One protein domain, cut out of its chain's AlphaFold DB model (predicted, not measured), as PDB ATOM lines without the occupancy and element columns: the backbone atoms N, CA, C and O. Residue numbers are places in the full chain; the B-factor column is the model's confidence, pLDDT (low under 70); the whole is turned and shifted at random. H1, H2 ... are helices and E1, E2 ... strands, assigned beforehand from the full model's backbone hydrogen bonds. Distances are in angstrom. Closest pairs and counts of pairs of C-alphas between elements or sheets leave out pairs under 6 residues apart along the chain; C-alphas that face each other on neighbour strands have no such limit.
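AT A GLANCE: This is residues 32 to 78 and 109 to 184 of the 189 residues of an uncharacterized protein of Salinadaptatus halalkaliphilus (UniProt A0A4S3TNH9). A four-stranded antiparallel sheet has its helices over one face, and its other face is bare. The helices form two hairpins: H1 of the first packs over E3 and E4, H3 of the second over E1, and their partners H2 and H4 meet at a steep angle. The printed part has 123 residues, with four named helices and four named strands in the order E1 H1 H2 E2 H3 H4 E3 E4; the sheet's order is E1 E2 E3 E4, and the class is mixed, helices and strands. It is compact and rounded, with a radius of gyration of the C-alphas of 13.6 A and spans of 36 by 35 by 25 A.

HOW THE PARTS SIT: E1, residues 32 to 35, is an edge strand, antiparallel to E2, residues 111 to 115, with N 33 and O 113 at 2.8 A. E2 is antiparallel to E3, residues 163 to 167, with N 112 and O 166 at 2.8 A. E3 forms a hairpin with the other edge strand, E4, residues 178 to 182, with N 165 and O 180 at 2.9 A. H1, residues 41 to 57, is on the sheet at a height of 8.4 A, over E3 and E4, and runs along the strands, at 3 degrees to E3 on the local plane; its closest C-alphas to E4 are those of Asp 56 and Thr 182, 5.3 A. H3, residues 120 to 135, is on the same face, over E1, also at a height of 8.4 A; the closest C-alphas are those of Ile 33 and Gln 127, 5.7 A. With H1 and H3 on one face, these are two layers, helices over a sheet. H1 and H3 are apart. H2, residues 60 to 73, forms a helical hairpin with H1 at a shallow tilt of 16 degrees, closest at the C-alphas of Phe 54 and His 62, 4.8 A. H4, residues 142 to 157, forms one with H3 at a shallow tilt of 21 degrees, closest at the C-alphas of Gln 129 and Leu 149, 6.6 A. H4 touches H2 with residues 146 to 150 alone, at a steep tilt of 50 degrees; the C-alphas of Cys 67 and Leu 146 are closest, 6.5 A. H2 is not on the sheet, and H4 only just is not, with 4 pairs of C-alphas within 10 A. In H2, H3 and H4 every O i to N i+4 pair is within hydrogen-bond range, in H1 12 of 13.

IN THESE COORDINATES: E1 begins at C-alpha 32, (97.775, 94.688, 147.036). H1 is 24.3 A long, H2 19.7 A, H3 21.9 A and H4 22.6 A. E2 is 13.4 A long, E3 13.5 A, and E4 13.7 A, ending at C-alpha 182, (89.161, 88.682, 136.395).

THE WHOLE: The C-alphas of Asp 140 and Val 174 are the two farthest apart, 41.5 A. Residues 79 to 108 are cut out, and C-alphas 78 and 109 are 22.3 A apart across the cut. Of the links printed whole, none is long. The mean pLDDT of the printed part is 75.2; 28 residues are under 70, among them 72 to 78, 136 to 140 and 170 to 176.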
ATOM      1  N   THR A  32      99.137  94.236 146.725       79.69
ATOM      2  CA  THR A  32      97.775  94.688 147.036       79.69
ATOM      3  C   THR A  32      97.717  96.213 147.071       79.69
ATOM      4  O   THR A  32      98.234  96.862 147.980       79.69
ATOM      5  N   ILE A  33      97.008  96.804 146.112       82.31
ATOM      6  CA  ILE A  33      96.660  98.225 146.108       82.31
ATOM      7  C   ILE A  33      95.416  98.417 146.974       82.31
ATOM      8  O   ILE A  33      94.364  97.837 146.709       82.31
ATOM      9  N   ARG A  34      95.496  99.279 147.989       80.25
ATOM     10  CA  ARG A  34      94.386  99.523 148.918       80.25
ATOM     11  C   ARG A  34      93.816 100.930 148.785       80.25
ATOM     12  O   ARG A  34      94.522 101.917 148.990       80.25
ATOM     13  N   LEU A  35      92.519 101.001 148.499       74.94
ATOM     14  CA  LEU A  35      91.731 102.223 148.429       74.94
ATOM     15  C   LEU A  35      90.836 102.350 149.667       74.94
ATOM     16  O   LEU A  35      89.847 101.632 149.828       74.94
ATOM     17  N   GLU A  36      91.186 103.297 150.536       71.44
ATOM     18  CA  GLU A  36      90.417 103.624 151.736       71.44
ATOM     19  C   GLU A  36      89.564 104.870 151.485       71.44
ATOM     20  O   GLU A  36      90.052 106.000 151.535       71.44
ATOM     21  N   VAL A  37      88.281 104.656 151.198       64.69
ATOM     22  CA  VAL A  37      87.291 105.722 151.017       64.69
ATOM     23  C   VAL A  37      86.111 105.444 151.939       64.69
ATOM     24  O   VAL A  37      85.682 104.302 152.086       64.69
ATOM     25  N   GLU A  38      85.569 106.484 152.573       63.78
ATOM     26  CA  GLU A  38      84.263 106.371 153.218       63.78
ATOM     27  C   GLU A  38      83.179 106.417 152.141       63.78
ATOM     28  O   GLU A  38      82.898 107.461 151.560       63.78
ATOM     29  N   TRP A  39      82.553 105.278 151.872       70.62
ATOM     30  CA  TRP A  39      81.504 105.142 150.863       70.62
ATOM     31  C   TRP A  39      80.260 104.473 151.435       70.62
ATOM     32  O   TRP A  39      80.300 103.713 152.401       70.62
ATOM     33  N   MET A  40      79.110 104.725 150.813       68.06
ATOM     34  CA  MET A  40      77.956 103.842 150.990       68.06
ATOM     35  C   MET A  40      78.294 102.473 150.397       68.06
ATOM     36  O   MET A  40      78.900 102.411 149.326       68.06
ATOM     37  N   HIS A  41      77.886 101.386 151.059       67.38
ATOM     38  CA  HIS A  41      78.214 100.022 150.617       67.38
ATOM     39  C   HIS A  41      77.877  99.783 149.133       67.38
ATOM     40  O   HIS A  41      78.668  99.219 148.387       67.38
ATOM     41  N   GLU A  42      76.742 100.301 148.669       68.56
ATOM     42  CA  GLU A  42      76.301 100.199 147.273       68.56
ATOM     43  C   GLU A  42      77.209 100.947 146.289       68.56
ATOM     44  O   GLU A  42      77.413 100.482 145.168       68.56
ATOM     45  N   ARG A  43      77.790 102.082 146.702       72.75
ATOM     46  CA  ARG A  43      78.758 102.834 145.888       72.75
ATOM     47  C   ARG A  43      80.090 102.093 145.804       72.75
ATOM     48  O   ARG A  43      80.624 101.984 144.706       72.75
ATOM     49  N   ALA A  44      80.569 101.526 146.914       73.25
ATOM     50  CA  ALA A  44      81.765 100.678 146.936       73.25
ATOM     51  C   ALA A  44      81.600  99.463 146.008       73.25
ATOM     52  O   ALA A  44      82.434  99.216 145.141       73.25
ATOM     53  N   THR A  45      80.465  98.768 146.114       75.88
ATOM     54  CA  THR A  45      80.098  97.645 145.239       75.88
ATOM     55  C   THR A  45      79.999  98.082 143.781       75.88
ATOM     56  O   THR A  45      80.554  97.440 142.891       75.88
ATOM     57  N   GLY A  46      79.340  99.210 143.514       75.56
ATOM     58  CA  GLY A  46      79.197  99.757 142.171       75.56
ATOM     59  C   GLY A  46      80.521 100.181 141.534       75.56
ATOM     60  O   GLY A  46      80.646 100.057 140.315       75.56
ATOM     61  N   PHE A  47      81.473 100.678 142.326       82.38
ATOM     62  CA  PHE A  47      82.843 100.974 141.910       82.38
ATOM     63  C   PHE A  47      83.602  99.682 141.598       82.38
ATOM     64  O   PHE A  47      84.050  99.501 140.468       82.38
ATOM     65  N   ALA A  48      83.653  98.755 142.557       82.19
ATOM     66  CA  ALA A  48      84.393  97.504 142.443       82.19
ATOM     67  C   ALA A  48      83.936  96.654 141.245       82.19
ATOM     68  O   ALA A  48      84.763  96.178 140.472       82.19
ATOM     69  N   MET A  49      82.622  96.557 141.005       80.44
ATOM     70  CA  MET A  49      82.073  95.868 139.830       80.44
ATOM     71  C   MET A  49      82.506  96.496 138.501       80.44
ATOM     72  O   MET A  49      82.704  95.788 137.516       80.44
ATOM     73  N   LYS A  50      82.588  97.828 138.424       82.75
ATOM     74  CA  LYS A  50      82.967  98.526 137.186       82.75
ATOM     75  C   LYS A  50      84.463  98.437 136.940       82.75
ATOM     76  O   LYS A  50      84.852  98.197 135.804       82.75
ATOM     77  N   LEU A  51      85.253  98.572 138.002       83.12
ATOM     78  CA  LEU A  51      86.694  98.373 137.963       83.12
ATOM     79  C   LEU A  51      87.020  96.946 137.513       83.12
ATOM     80  O   LEU A  51      87.754  96.777 136.552       83.12
ATOM     81  N   SER A  52      86.383  95.931 138.105       82.94
ATOM     82  CA  SER A  52      86.540  94.540 137.667       82.94
ATOM     83  C   SER A  52      86.160  94.348 136.195       82.94
ATOM     84  O   SER A  52      86.906  93.720 135.458       82.94
ATOM     85  N   ARG A  53      85.058  94.938 135.713       81.19
ATOM     86  CA  ARG A  53      84.710  94.853 134.282       81.19
ATOM     87  C   ARG A  53      85.726  95.528 133.369       81.19
ATOM     88  O   ARG A  53      85.935  95.043 132.266       81.19
ATOM     89  N   PHE A  54      86.308  96.647 133.787       82.06
ATOM     90  CA  PHE A  54      87.390  97.266 133.030       82.06
ATOM     91  C   PHE A  54      88.583  96.315 132.942       82.06
ATOM     92  O   PHE A  54      89.043  96.040 131.841       82.06
ATOM     93  N   LEU A  55      89.009  95.759 134.077       81.69
ATOM     94  CA  LEU A  55      90.132  94.826 134.132       81.69
ATOM     95  C   LEU A  55      89.863  93.571 133.281       81.69
ATOM     96  O   LEU A  55      90.780  93.080 132.645       81.69
ATOM     97  N   ASP A  56      88.612  93.105 133.193       79.75
ATOM     98  CA  ASP A  56      88.192  91.941 132.387       79.75
ATOM     99  C   ASP A  56      88.093  92.217 130.870       79.75
ATOM    100  O   ASP A  56      88.266  91.332 130.040       79.75
ATOM    101  N   THR A  57      87.769  93.450 130.470       77.06
ATOM    102  CA  THR A  57      87.454  93.769 129.060       77.06
ATOM    103  C   THR A  57      88.489  94.654 128.376       77.06
ATOM    104  O   THR A  57      88.491  94.742 127.148       77.06
ATOM    105  N   GLY A  58      89.323  95.353 129.148       72.38
ATOM    106  CA  GLY A  58      90.175  96.441 128.667       72.38
ATOM    107  C   GLY A  58      89.395  97.648 128.126       72.38
ATOM    108  O   GLY A  58      89.995  98.551 127.553       72.38
ATOM    109  N   ASP A  59      88.064  97.686 128.270       75.88
ATOM    110  CA  ASP A  59      87.231  98.754 127.716       75.88
ATOM    111  C   ASP A  59      87.256  99.994 128.622       75.88
ATOM    112  O   ASP A  59      86.687 100.016 129.721       75.88
ATOM    113  N   GLU A  60      87.875 101.065 128.124       70.06
ATOM    114  CA  GLU A  60      87.978 102.374 128.777       70.06
ATOM    115  C   GLU A  60      86.625 102.950 129.228       70.06
ATOM    116  O   GLU A  60      86.562 103.748 130.168       70.06
ATOM    117  N   VAL A  61      85.508 102.553 128.609       74.69
ATOM    118  CA  VAL A  61      84.170 102.966 129.053       74.69
ATOM    119  C   VAL A  61      83.882 102.452 130.465       74.69
ATOM    120  O   VAL A  61      83.298 103.170 131.283       74.69
ATOM    121  N   HIS A  62      84.283 101.220 130.782       73.88
ATOM    122  CA  HIS A  62      84.097 100.646 132.115       73.88
ATOM    123  C   HIS A  62      84.956 101.351 133.162       73.88
ATOM    124  O   HIS A  62      84.490 101.577 134.282       73.88
ATOM    125  N   LEU A  63      86.148 101.785 132.765       72.44
ATOM    126  CA  LEU A  63      87.062 102.555 133.594       72.44
ATOM    127  C   LEU A  63      86.514 103.942 133.905       72.44
ATOM    128  O   LEU A  63      86.385 104.298 135.072       72.44
ATOM    129  N   LYS A  64      86.050 104.678 132.888       70.56
ATOM    130  CA  LYS A  64      85.384 105.980 133.066       70.56
ATOM    131  C   LYS A  64      84.185 105.874 134.006       70.56
ATOM    132  O   LYS A  64      83.998 106.716 134.882       70.56
ATOM    133  N   LYS A  65      83.401 104.797 133.893       75.00
ATOM    134  CA  LYS A  65      82.278 104.527 134.805       75.00
ATOM    135  C   LYS A  65      82.747 104.194 136.229       75.00
ATOM    136  O   LYS A  65      82.057 104.563 137.181       75.00
ATOM    137  N   ALA A  66      83.861 103.480 136.399       76.75
ATOM    138  CA  ALA A  66      84.451 103.222 137.713       76.75
ATOM    139  C   ALA A  66      84.932 104.535 138.349       76.75
ATOM    140  O   ALA A  66      84.533 104.856 139.464       76.75
ATOM    141  N   CYS A  67      85.665 105.358 137.602       72.62
ATOM    142  CA  CYS A  67      86.080 106.696 138.014       72.62
ATOM    143  C   CYS A  67      84.882 107.578 138.404       72.62
ATOM    144  O   CYS A  67      84.897 108.190 139.466       72.62
ATOM    145  N   ALA A  68      83.789 107.572 137.635       72.00
ATOM    146  CA  ALA A  68      82.563 108.285 138.000       72.00
ATOM    147  C   ALA A  68      81.946 107.775 139.318       72.00
ATOM    148  O   ALA A  68      81.485 108.564 140.143       72.00
ATOM    149  N   ALA A  69      81.964 106.459 139.560       72.75
ATOM    150  CA  ALA A  69      81.514 105.887 140.829       72.75
ATOM    151  C   ALA A  69      82.399 106.318 142.012       72.75
ATOM    152  O   ALA A  69      81.871 106.579 143.094       72.75
ATOM    153  N   LEU A  70      83.711 106.447 141.792       74.12
ATOM    154  CA  LEU A  70      84.654 106.997 142.767       74.12
ATOM    155  C   LEU A  70      84.370 108.480 143.052       74.12
ATOM    156  O   LEU A  70      84.288 108.868 144.212       74.12
ATOM    157  N   LEU A  71      84.128 109.296 142.022       70.56
ATOM    158  CA  LEU A  71      83.772 110.715 142.172       70.56
ATOM    159  C   LEU A  71      82.497 110.918 142.991       70.56
ATOM    160  O   LEU A  71      82.459 111.744 143.902       70.56
ATOM    161  N   MET A  72      81.464 110.121 142.705       67.88
ATOM    162  CA  MET A  72      80.236 110.125 143.496       67.88
ATOM    163  C   MET A  72      80.502 109.679 144.936       67.88
ATOM    164  O   MET A  72      79.908 110.220 145.863       67.88
ATOM    165  N   ALA A  73      81.371 108.692 145.163       65.62
ATOM    166  CA  ALA A  73      81.733 108.259 146.512       65.62
ATOM    167  C   ALA A  73      82.438 109.361 147.319       65.62
ATOM    168  O   ALA A  73      82.190 109.473 148.514       65.62
ATOM    169  N   LEU A  74      83.243 110.198 146.664       64.94
ATOM    170  CA  LEU A  74      83.959 111.308 147.293       64.94
ATOM    171  C   LEU A  74      83.087 112.555 147.550       64.94
ATOM    172  O   LEU A  74      83.607 113.551 148.048       64.94
ATOM    173  N   ASP A  75      81.785 112.497 147.238       62.44
ATOM    174  CA  ASP A  75      80.821 113.606 147.375       62.44
ATOM    175  C   ASP A  75      81.186 114.855 146.547       62.44
ATOM    176  O   ASP A  75      80.712 115.956 146.799       62.44
ATOM    177  N   ILE A  76      82.035 114.675 145.529       53.31
ATOM    178  CA  ILE A  76      82.515 115.746 144.634       53.31
ATOM    179  C   ILE A  76      81.467 116.071 143.572       53.31
ATOM    180  O   ILE A  76      81.459 117.149 142.986       53.31
ATOM    181  N   ALA A  77      80.559 115.133 143.315       46.75
ATOM    182  CA  ALA A  77      79.536 115.299 142.308       46.75
ATOM    183  C   ALA A  77      78.163 114.899 142.844       46.75
ATOM    184  O   ALA A  77      77.730 113.755 142.697       46.75
ATOM    185  N   GLU A  78      77.457 115.870 143.426       44.34
ATOM    186  CA  GLU A  78      76.004 115.775 143.603       44.34
ATOM    187  C   GLU A  78      75.269 115.757 142.240       44.34
ATOM    188  O   GLU A  78      74.178 115.197 142.164       44.34
ATOM    189  N   SER A 109      84.753  99.814 154.868       65.56
ATOM    190  CA  SER A 109      85.573  98.757 154.302       65.56
ATOM    191  C   SER A 109      86.387  99.289 153.127       65.56
ATOM    192  O   SER A 109      85.802  99.908 152.231       65.56
ATOM    193  N   PRO A 110      87.702  99.035 153.093       75.06
ATOM    194  CA  PRO A 110      88.523  99.397 151.953       75.06
ATOM    195  C   PRO A 110      88.169  98.525 150.744       75.06
ATOM    196  O   PRO A 110      87.757  97.369 150.889       75.06
ATOM    197  N   VAL A 111      88.349  99.087 149.550       77.94
ATOM    198  CA  VAL A 111      88.415  98.304 148.315       77.94
ATOM    199  C   VAL A 111      89.882  98.007 148.063       77.94
ATOM    200  O   VAL A 111      90.707  98.916 148.049       77.94
ATOM    201  N   GLU A 112      90.206  96.740 147.886       84.56
ATOM    202  CA  GLU A 112      91.552  96.273 147.584       84.56
ATOM    203  C   GLU A 112      91.572  95.748 146.146       84.56
ATOM    204  O   GLU A 112      90.596  95.160 145.672       84.56
ATOM    205  N   LEU A 113      92.665  96.016 145.446       85.06
ATOM    206  CA  LEU A 113      92.938  95.592 144.084       85.06
ATOM    207  C   LEU A 113      94.259  94.828 144.093       85.06
ATOM    208  O   LEU A 113      95.293  95.383 144.451       85.06
ATOM    209  N   GLU A 114      94.221  93.575 143.677       85.75
ATOM    210  CA  GLU A 114      95.397  92.743 143.442       85.75
ATOM    211  C   GLU A 114      95.491  92.465 141.950       85.75
ATOM    212  O   GLU A 114      94.481  92.173 141.311       85.75
ATOM    213  N   ILE A 115      96.692  92.568 141.393       84.31
ATOM    214  CA  ILE A 115      96.964  92.260 139.988       84.31
ATOM    215  C   ILE A 115      98.157  91.303 139.955       84.31
ATOM    216  O   ILE A 115      99.158  91.507 140.643       84.31
ATOM    217  N   GLU A 116      98.023  90.223 139.197       83.12
ATOM    218  CA  GLU A 116      99.040  89.186 139.046       83.12
ATOM    219  C   GLU A 116     100.316  89.770 138.437       83.12
ATOM    220  O   GLU A 116     100.252  90.494 137.453       83.12
ATOM    221  N   HIS A 117     101.481  89.457 139.012       83.75
ATOM    222  CA  HIS A 117     102.782  89.989 138.574       83.75
ATOM    223  C   HIS A 117     102.943  91.516 138.673       83.75
ATOM    224  O   HIS A 117     103.898  92.071 138.118       83.75
ATOM    225  N   LEU A 118     102.054  92.198 139.397       84.88
ATOM    226  CA  LEU A 118     102.207  93.614 139.691       84.88
ATOM    227  C   LEU A 118     103.419  93.834 140.596       84.88
ATOM    228  O   LEU A 118     103.453  93.367 141.731       84.88
ATOM    229  N   ASP A 119     104.404  94.581 140.103       86.31
ATOM    230  CA  ASP A 119     105.558  94.945 140.915       86.31
ATOM    231  C   ASP A 119     105.224  96.040 141.947       86.31
ATOM    232  O   ASP A 119     104.342  96.882 141.751       86.31
ATOM    233  N   GLN A 120     105.986  96.065 143.046       85.25
ATOM    234  CA  GLN A 120     105.819  97.035 144.136       85.25
ATOM    235  C   GLN A 120     105.849  98.488 143.662       85.25
ATOM    236  O   GLN A 120     105.127  99.327 144.190       85.25
ATOM    237  N   ARG A 121     106.679  98.820 142.671       88.06
ATOM    238  CA  ARG A 121     106.829 100.205 142.221       88.06
ATOM    239  C   ARG A 121     105.573 100.675 141.488       88.06
ATOM    240  O   ARG A 121     105.176 101.828 141.662       88.06
ATOM    241  N   ALA A 122     104.971  99.811 140.676       86.19
ATOM    242  CA  ALA A 122     103.702 100.073 140.013       86.19
ATOM    243  C   ALA A 122     102.551 100.147 141.028       86.19
ATOM    244  O   ALA A 122     101.763 101.093 140.983       86.19
ATOM    245  N   ALA A 123     102.503  99.219 141.991       84.69
ATOM    246  CA  ALA A 123     101.519  99.238 143.074       84.69
ATOM    247  C   ALA A 123     101.589 100.536 143.897       84.69
ATOM    248  O   ALA A 123     100.572 101.206 144.083       84.69
ATOM    249  N   ASP A 124     102.795 100.949 144.303       86.31
ATOM    250  CA  ASP A 124     103.033 102.192 145.040       86.31
ATOM    251  C   ASP A 124     102.591 103.422 144.238       86.31
ATOM    252  O   ASP A 124     102.009 104.350 144.800       86.31
ATOM    253  N   ALA A 125     102.846 103.446 142.923       86.50
ATOM    254  CA  ALA A 125     102.446 104.551 142.055       86.50
ATOM    255  C   ALA A 125     100.917 104.667 141.945       86.50
ATOM    256  O   ALA A 125     100.366 105.755 142.135       86.50
ATOM    257  N   ILE A 126     100.227 103.545 141.717       85.81
ATOM    258  CA  ILE A 126      98.761 103.507 141.638       85.81
ATOM    259  C   ILE A 126      98.150 103.886 142.992       85.81
ATOM    260  O   ILE A 126      97.231 104.705 143.052       85.81
ATOM    261  N   GLN A 127      98.686 103.358 144.095       84.38
ATOM    262  CA  GLN A 127      98.224 103.693 145.440       84.38
ATOM    263  C   GLN A 127      98.462 105.170 145.777       84.38
ATOM    264  O   GLN A 127      97.589 105.818 146.361       84.38
ATOM    265  N   HIS A 128      99.615 105.729 145.398       84.50
ATOM    266  CA  HIS A 128      99.913 107.146 145.591       84.50
ATOM    267  C   HIS A 128      98.926 108.029 144.830       84.50
ATOM    268  O   HIS A 128      98.404 108.987 145.401       84.50
ATOM    269  N   GLN A 129      98.623 107.678 143.580       84.62
ATOM    270  CA  GLN A 129      97.670 108.407 142.752       84.62
ATOM    271  C   GLN A 129      96.246 108.328 143.302       84.62
ATOM    272  O   GLN A 129      95.559 109.340 143.417       84.62
ATOM    273  N   LEU A 130      95.810 107.142 143.723       78.50
ATOM    274  CA  LEU A 130      94.522 106.960 144.388       78.50
ATOM    275  C   LEU A 130      94.418 107.804 145.665       78.50
ATOM    276  O   LEU A 130      93.417 108.491 145.881       78.50
ATOM    277  N   ALA A 131      95.466 107.809 146.492       79.81
ATOM    278  CA  ALA A 131      95.524 108.646 147.685       79.81
ATOM    279  C   ALA A 131      95.536 110.146 147.340       79.81
ATOM    280  O   ALA A 131      94.945 110.942 148.072       79.81
ATOM    281  N   HIS A 132      96.190 110.536 146.242       79.94
ATOM    282  CA  HIS A 132      96.201 111.905 145.735       79.94
ATOM    283  C   HIS A 132      94.789 112.362 145.345       79.94
ATOM    284  O   HIS A 132      94.325 113.367 145.883       79.94
ATOM    285  N   ILE A 133      94.084 111.568 144.530       76.81
ATOM    286  CA  ILE A 133      92.693 111.794 144.098       76.81
ATOM    287  C   ILE A 133      91.754 111.926 145.303       76.81
ATOM    288  O   ILE A 133      90.959 112.858 145.382       76.81
ATOM    289  N   CYS A 134      91.880 111.035 146.292       72.81
ATOM    290  CA  CYS A 134      91.032 111.076 147.487       72.81
ATOM    291  C   CYS A 134      91.290 112.312 148.368       72.81
ATOM    292  O   CYS A 134      90.377 112.788 149.046       72.81
ATOM    293  N   ARG A 135      92.526 112.833 148.388       74.38
ATOM    294  CA  ARG A 135      92.915 114.009 149.189       74.38
ATOM    295  C   ARG A 135      92.634 115.338 148.489       74.38
ATOM    296  O   ARG A 135      92.293 116.298 149.172       74.38
ATOM    297  N   HIS A 136      92.757 115.396 147.165       69.62
ATOM    298  CA  HIS A 136      92.628 116.617 146.357       69.62
ATOM    299  C   HIS A 136      91.340 116.622 145.532       69.62
ATOM    300  O   HIS A 136      91.310 117.000 144.363       69.62
ATOM    301  N   ARG A 137      90.260 116.215 146.196       64.19
ATOM    302  CA  ARG A 137      88.917 116.053 145.643       64.19
ATOM    303  C   ARG A 137      88.277 117.328 145.068       64.19
ATOM    304  O   ARG A 137      87.350 117.232 144.280       64.19
ATOM    305  N   ASP A 138      88.793 118.502 145.422       60.44
ATOM    306  CA  ASP A 138      88.239 119.809 145.033       60.44
ATOM    307  C   ASP A 138      89.050 120.496 143.912       60.44
ATOM    308  O   ASP A 138      89.037 121.720 143.793       60.44
ATOM    309  N   THR A 139      89.830 119.737 143.135       60.19
ATOM    310  CA  THR A 139      90.696 120.293 142.080       60.19
ATOM    311  C   THR A 139      90.021 120.270 140.709       60.19
ATOM    312  O   THR A 139      89.389 119.283 140.337       60.19
ATOM    313  N   ASP A 140      90.211 121.338 139.926       63.72
ATOM    314  CA  ASP A 140      89.756 121.418 138.526       63.72
ATOM    315  C   ASP A 140      90.424 120.344 137.632       63.72
ATOM    316  O   ASP A 140      89.892 119.978 136.586       63.72
ATOM    317  N   ASP A 141      91.558 119.789 138.080       72.06
ATOM    318  CA  ASP A 141      92.369 118.796 137.364       72.06
ATOM    319  C   ASP A 141      91.961 117.338 137.649       72.06
ATOM    320  O   ASP A 141      92.550 116.399 137.113       72.06
ATOM    321  N   LEU A 142      90.928 117.111 138.465       71.06
ATOM    322  CA  LEU A 142      90.508 115.776 138.897       71.06
ATOM    323  C   LEU A 142      90.189 114.821 137.735       71.06
ATOM    324  O   LEU A 142      90.419 113.616 137.839       71.06
ATOM    325  N   HIS A 143      89.679 115.348 136.620       70.50
ATOM    326  CA  HIS A 143      89.445 114.553 135.415       70.50
ATOM    327  C   HIS A 143      90.756 114.003 134.840       70.50
ATOM    328  O   HIS A 143      90.860 112.806 134.591       70.50
ATOM    329  N   THR A 144      91.776 114.855 134.720       78.62
ATOM    330  CA  THR A 144      93.113 114.477 134.247       78.62
ATOM    331  C   THR A 144      93.795 113.504 135.206       78.62
ATOM    332  O   THR A 144      94.429 112.547 134.771       78.62
ATOM    333  N   GLU A 145      93.624 113.681 136.516       80.12
ATOM    334  CA  GLU A 145      94.154 112.757 137.527       80.12
ATOM    335  C   GLU A 145      93.518 111.356 137.427       80.12
ATOM    336  O   GLU A 145      94.193 110.345 137.650       80.12
ATOM    337  N   LEU A 146      92.229 111.283 137.071       74.00
ATOM    338  CA  LEU A 146      91.516 110.026 136.829       74.00
ATOM    339  C   LEU A 146      91.906 109.376 135.501       74.00
ATOM    340  O   LEU A 146      92.026 108.155 135.458       74.00
ATOM    341  N   GLU A 147      92.125 110.162 134.447       75.62
ATOM    342  CA  GLU A 147      92.687 109.676 133.178       75.62
ATOM    343  C   GLU A 147      94.099 109.111 133.380       75.62
ATOM    344  O   GLU A 147      94.419 108.032 132.893       75.62
ATOM    345  N   TYR A 148      94.921 109.768 134.198       83.44
ATOM    346  CA  TYR A 148      96.255 109.268 134.518       83.44
ATOM    347  C   TYR A 148      96.218 107.957 135.321       83.44
ATOM    348  O   TYR A 148      96.971 107.023 135.041       83.44
ATOM    349  N   LEU A 149      95.311 107.849 136.299       82.56
ATOM    350  CA  LEU A 149      95.058 106.589 137.007       82.56
ATOM    351  C   LEU A 149      94.611 105.483 136.042       82.56
ATOM    352  O   LEU A 149      95.038 104.335 136.170       82.56
ATOM    353  N   ALA A 150      93.752 105.842 135.095       76.06
ATOM    354  CA  ALA A 150      93.237 104.945 134.083       76.06
ATOM    355  C   ALA A 150      94.351 104.359 133.202       76.06
ATOM    356  O   ALA A 150      94.433 103.139 133.066       76.06
ATOM    357  N   ASP A 151      95.244 105.203 132.689       82.00
ATOM    358  CA  ASP A 151      96.381 104.782 131.867       82.00
ATOM    359  C   ASP A 151      97.336 103.854 132.632       82.00
ATOM    360  O   ASP A 151      97.823 102.859 132.085       82.00
ATOM    361  N   MET A 152      97.585 104.140 133.916       87.44
ATOM    362  CA  MET A 152      98.409 103.268 134.757       87.44
ATOM    363  C   MET A 152      97.785 101.885 134.921       87.44
ATOM    364  O   MET A 152      98.488 100.888 134.770       87.44
ATOM    365  N   LEU A 153      96.477 101.818 135.201       82.88
ATOM    366  CA  LEU A 153      95.759 100.552 135.337       82.88
ATOM    367  C   LEU A 153      95.736  99.776 134.015       82.88
ATOM    368  O   LEU A 153      96.027  98.586 134.014       82.88
ATOM    369  N   ALA A 154      95.471 100.451 132.892       79.50
ATOM    370  CA  ALA A 154      95.500  99.837 131.568       79.50
ATOM    371  C   ALA A 154      96.873  99.226 131.255       79.50
ATOM    372  O   ALA A 154      96.940  98.078 130.821       79.50
ATOM    373  N   THR A 155      97.952  99.959 131.552       83.31
ATOM    374  CA  THR A 155      99.336  99.516 131.322       83.31
ATOM    375  C   THR A 155      99.669  98.256 132.113       83.31
ATOM    376  O   THR A 155     100.259  97.331 131.566       83.31
ATOM    377  N   VAL A 156      99.296  98.195 133.396       81.19
ATOM    378  CA  VAL A 156      99.601  97.006 134.205       81.19
ATOM    379  C   VAL A 156      98.751  95.807 133.789       81.19
ATOM    380  O   VAL A 156      99.221  94.687 133.872       81.19
ATOM    381  N   THR A 157      97.543  96.011 133.259       75.69
ATOM    382  CA  THR A 157      96.658  94.900 132.858       75.69
ATOM    383  C   THR A 157      96.745  94.476 131.391       75.69
ATOM    384  O   THR A 157      96.041  93.546 130.994       75.69
ATOM    385  N   GLU A 158      97.601  95.113 130.585       70.62
ATOM    386  CA  GLU A 158      97.695  94.905 129.129       70.62
ATOM    387  C   GLU A 158      97.974  93.440 128.740       70.62
ATOM    388  O   GLU A 158      97.446  92.943 127.743       70.62
ATOM    389  N   ASP A 159      98.732  92.709 129.562       67.75
ATOM    390  CA  ASP A 159      99.129  91.320 129.293       67.75
ATOM    391  C   ASP A 159      98.036  90.278 129.595       67.75
ATOM    392  O   ASP A 159      98.286  89.072 129.551       67.75
ATOM    393  N   GLY A 160      96.813  90.717 129.902       61.62
ATOM    394  CA  GLY A 160      95.757  89.815 130.349       61.62
ATOM    395  C   GLY A 160      96.058  89.236 131.732       61.62
ATOM    396  O   GLY A 160      95.788  88.074 132.014       61.62
ATOM    397  N   GLN A 161      96.645  90.049 132.605       74.25
ATOM    398  CA  GLN A 161      96.932  89.635 133.972       74.25
ATOM    399  C   GLN A 161      95.635  89.360 134.730       74.25
ATOM    400  O   GLN A 161      94.628  90.062 134.562       74.25
ATOM    401  N   ARG A 162      95.654  88.329 135.578       80.62
ATOM    402  CA  ARG A 162      94.545  88.081 136.497       80.62
ATOM    403  C   ARG A 162      94.480  89.212 137.513       80.62
ATOM    404  O   ARG A 162      95.508  89.746 137.928       80.62
ATOM    405  N   SER A 163      93.275  89.581 137.929       82.44
ATOM    406  CA  SER A 163      93.099  90.585 138.977       82.44
ATOM    407  C   SER A 163      91.988  90.200 139.939       82.44
ATOM    408  O   SER A 163      91.051  89.483 139.584       82.44
ATOM    409  N   ILE A 164      92.097  90.675 141.173       84.00
ATOM    410  CA  ILE A 164      91.072  90.522 142.197       84.00
ATOM    411  C   ILE A 164      90.728  91.914 142.707       84.00
ATOM    412  O   ILE A 164      91.573  92.611 143.261       84.00
ATOM    413  N   VAL A 165      89.469  92.308 142.550       83.94
ATOM    414  CA  VAL A 165      88.907  93.478 143.226       83.94
ATOM    415  C   VAL A 165      88.089  92.971 144.399       83.94
ATOM    416  O   VAL A 165      87.153  92.198 144.201       83.94
ATOM    417  N   ARG A 166      88.391  93.400 145.622       83.94
ATOM    418  CA  ARG A 166      87.654  92.981 146.820       83.94
ATOM    419  C   ARG A 166      87.217  94.160 147.668       83.94
ATOM    420  O   ARG A 166      87.948  95.126 147.827       83.94
ATOM    421  N   ILE A 167      86.030  94.072 148.255       81.69
ATOM    422  CA  ILE A 167      85.632  94.910 149.388       81.69
ATOM    423  C   ILE A 167      85.976  94.113 150.637       81.69
ATOM    424  O   ILE A 167      85.316  93.112 150.942       81.69
ATOM    425  N   ALA A 168      87.023  94.540 151.340       73.94
ATOM    426  CA  ALA A 168      87.491  93.828 152.517       73.94
ATOM    427  C   ALA A 168      86.433  93.897 153.615       73.94
ATOM    428  O   ALA A 168      85.896  94.960 153.940       73.94
ATOM    429  N   LYS A 169      86.107  92.766 154.226       74.00
ATOM    430  CA  LYS A 169      85.183  92.765 155.352       74.00
ATOM    431  C   LYS A 169      85.767  93.584 156.517       74.00
ATOM    432  O   LYS A 169      86.980  93.578 156.729       74.00
ATOM    433  N   PRO A 170      84.925  94.237 157.334       66.06
ATOM    434  CA  PRO A 170      85.371  94.744 158.625       66.06
ATOM    435  C   PRO A 170      85.936  93.581 159.452       66.06
ATOM    436  O   PRO A 170      85.352  92.497 159.439       66.06
ATOM    437  N   GLU A 171      87.019  93.792 160.204       60.69
ATOM    438  CA  GLU A 171      87.684  92.731 160.989       60.69
ATOM    439  C   GLU A 171      86.724  91.966 161.917       60.69
ATOM    440  O   GLU A 171      86.902  90.781 162.195       60.69
ATOM    441  N   THR A 172      85.658  92.630 162.362       57.66
ATOM    442  CA  THR A 172      84.636  92.080 163.258       57.66
ATOM    443  C   THR A 172      83.519  91.317 162.539       57.66
ATOM    444  O   THR A 172      82.602  90.822 163.195       57.66
ATOM    445  N   SER A 173      83.535  91.249 161.204       62.88
ATOM    446  CA  SER A 173      82.474  90.634 160.407       62.88
ATOM    447  C   SER A 173      82.702  89.138 160.173       62.88
ATOM    448  O   SER A 173      83.782  88.676 159.783       62.88
ATOM    449  N   VAL A 174      81.625  88.378 160.373       63.22
ATOM    450  CA  VAL A 174      81.515  86.951 160.028       63.22
ATOM    451  C   VAL A 174      81.162  86.718 158.558       63.22
ATOM    452  O   VAL A 174      81.267  85.587 158.092       63.22
ATOM    453  N   GLN A 175      80.755  87.757 157.822       63.41
ATOM    454  CA  GLN A 175      80.499  87.646 156.386       63.41
ATOM    455  C   GLN A 175      81.822  87.562 155.605       63.41
ATOM    456  O   GLN A 175      82.809  88.163 156.038       63.41
ATOM    457  N   PRO A 176      81.869  86.811 154.490       64.56
ATOM    458  CA  PRO A 176      83.039  86.777 153.619       64.56
ATOM    459  C   PRO A 176      83.278  88.142 152.953       64.56
ATOM    460  O   PRO A 176      82.376  88.981 152.903       64.56
ATOM    461  N   ASN A 177      84.495  88.357 152.445       74.31
ATOM    462  CA  ASN A 177      84.773  89.477 151.546       74.31
ATOM    463  C   ASN A 177      83.868  89.379 150.313       74.31
ATOM    464  O   ASN A 177      83.541  88.278 149.864       74.31
ATOM    465  N   LEU A 178      83.497  90.528 149.753       77.81
ATOM    466  CA  LEU A 178      82.866  90.564 148.440       77.81
ATOM    467  C   LEU A 178      83.965  90.751 147.399       77.81
ATOM    468  O   LEU A 178      84.656  91.765 147.433       77.81
ATOM    469  N   GLU A 179      84.146  89.774 146.516       82.31
ATOM    470  CA  GLU A 179      85.279  89.731 145.591       82.31
ATOM    471  C   GLU A 179      84.822  89.514 144.150       82.31
ATOM    472  O   GLU A 179      83.880  88.765 143.881       82.31
ATOM    473  N   TRP A 180      85.529  90.152 143.226       83.56
ATOM    474  CA  TRP A 180      85.392  89.988 141.790       83.56
ATOM    475  C   TRP A 180      86.750  89.621 141.218       83.56
ATOM    476  O   TRP A 180      87.722  90.352 141.394       83.56
ATOM    477  N   HIS A 181      86.799  88.480 140.547       81.00
ATOM    478  CA  HIS A 181      88.008  87.916 139.965       81.00
ATOM    479  C   HIS A 181      87.939  88.126 138.455       81.00
ATOM    480  O   HIS A 181      86.895  87.861 137.856       81.00
ATOM    481  N   THR A 182      89.019  88.611 137.850       76.88
ATOM    482  CA  THR A 182      89.161  88.682 136.395       76.88
ATOM    483  C   THR A 182      90.186  87.655 135.961       76.88
ATOM    484  O   THR A 182      91.332  87.674 136.410       76.88
ATOM    485  N   ASP A 183      89.765  86.754 135.081       70.06
ATOM    486  CA  ASP A 183      90.646  85.800 134.425       70.06
ATOM    487  C   ASP A 183      90.754  86.219 132.964       70.06
ATOM    488  O   ASP A 183      90.053  85.696 132.094       70.06
ATOM    489  N   ASN A 184      91.659  87.152 132.683       59.16
ATOM    490  CA  ASN A 184      92.023  87.462 131.310       59.16
ATOM    491  C   ASN A 184      92.894  86.327 130.773       59.16
ATOM    492  O   ASN A 184      94.097  86.452 130.598       59.16
TER     493      ASN A 184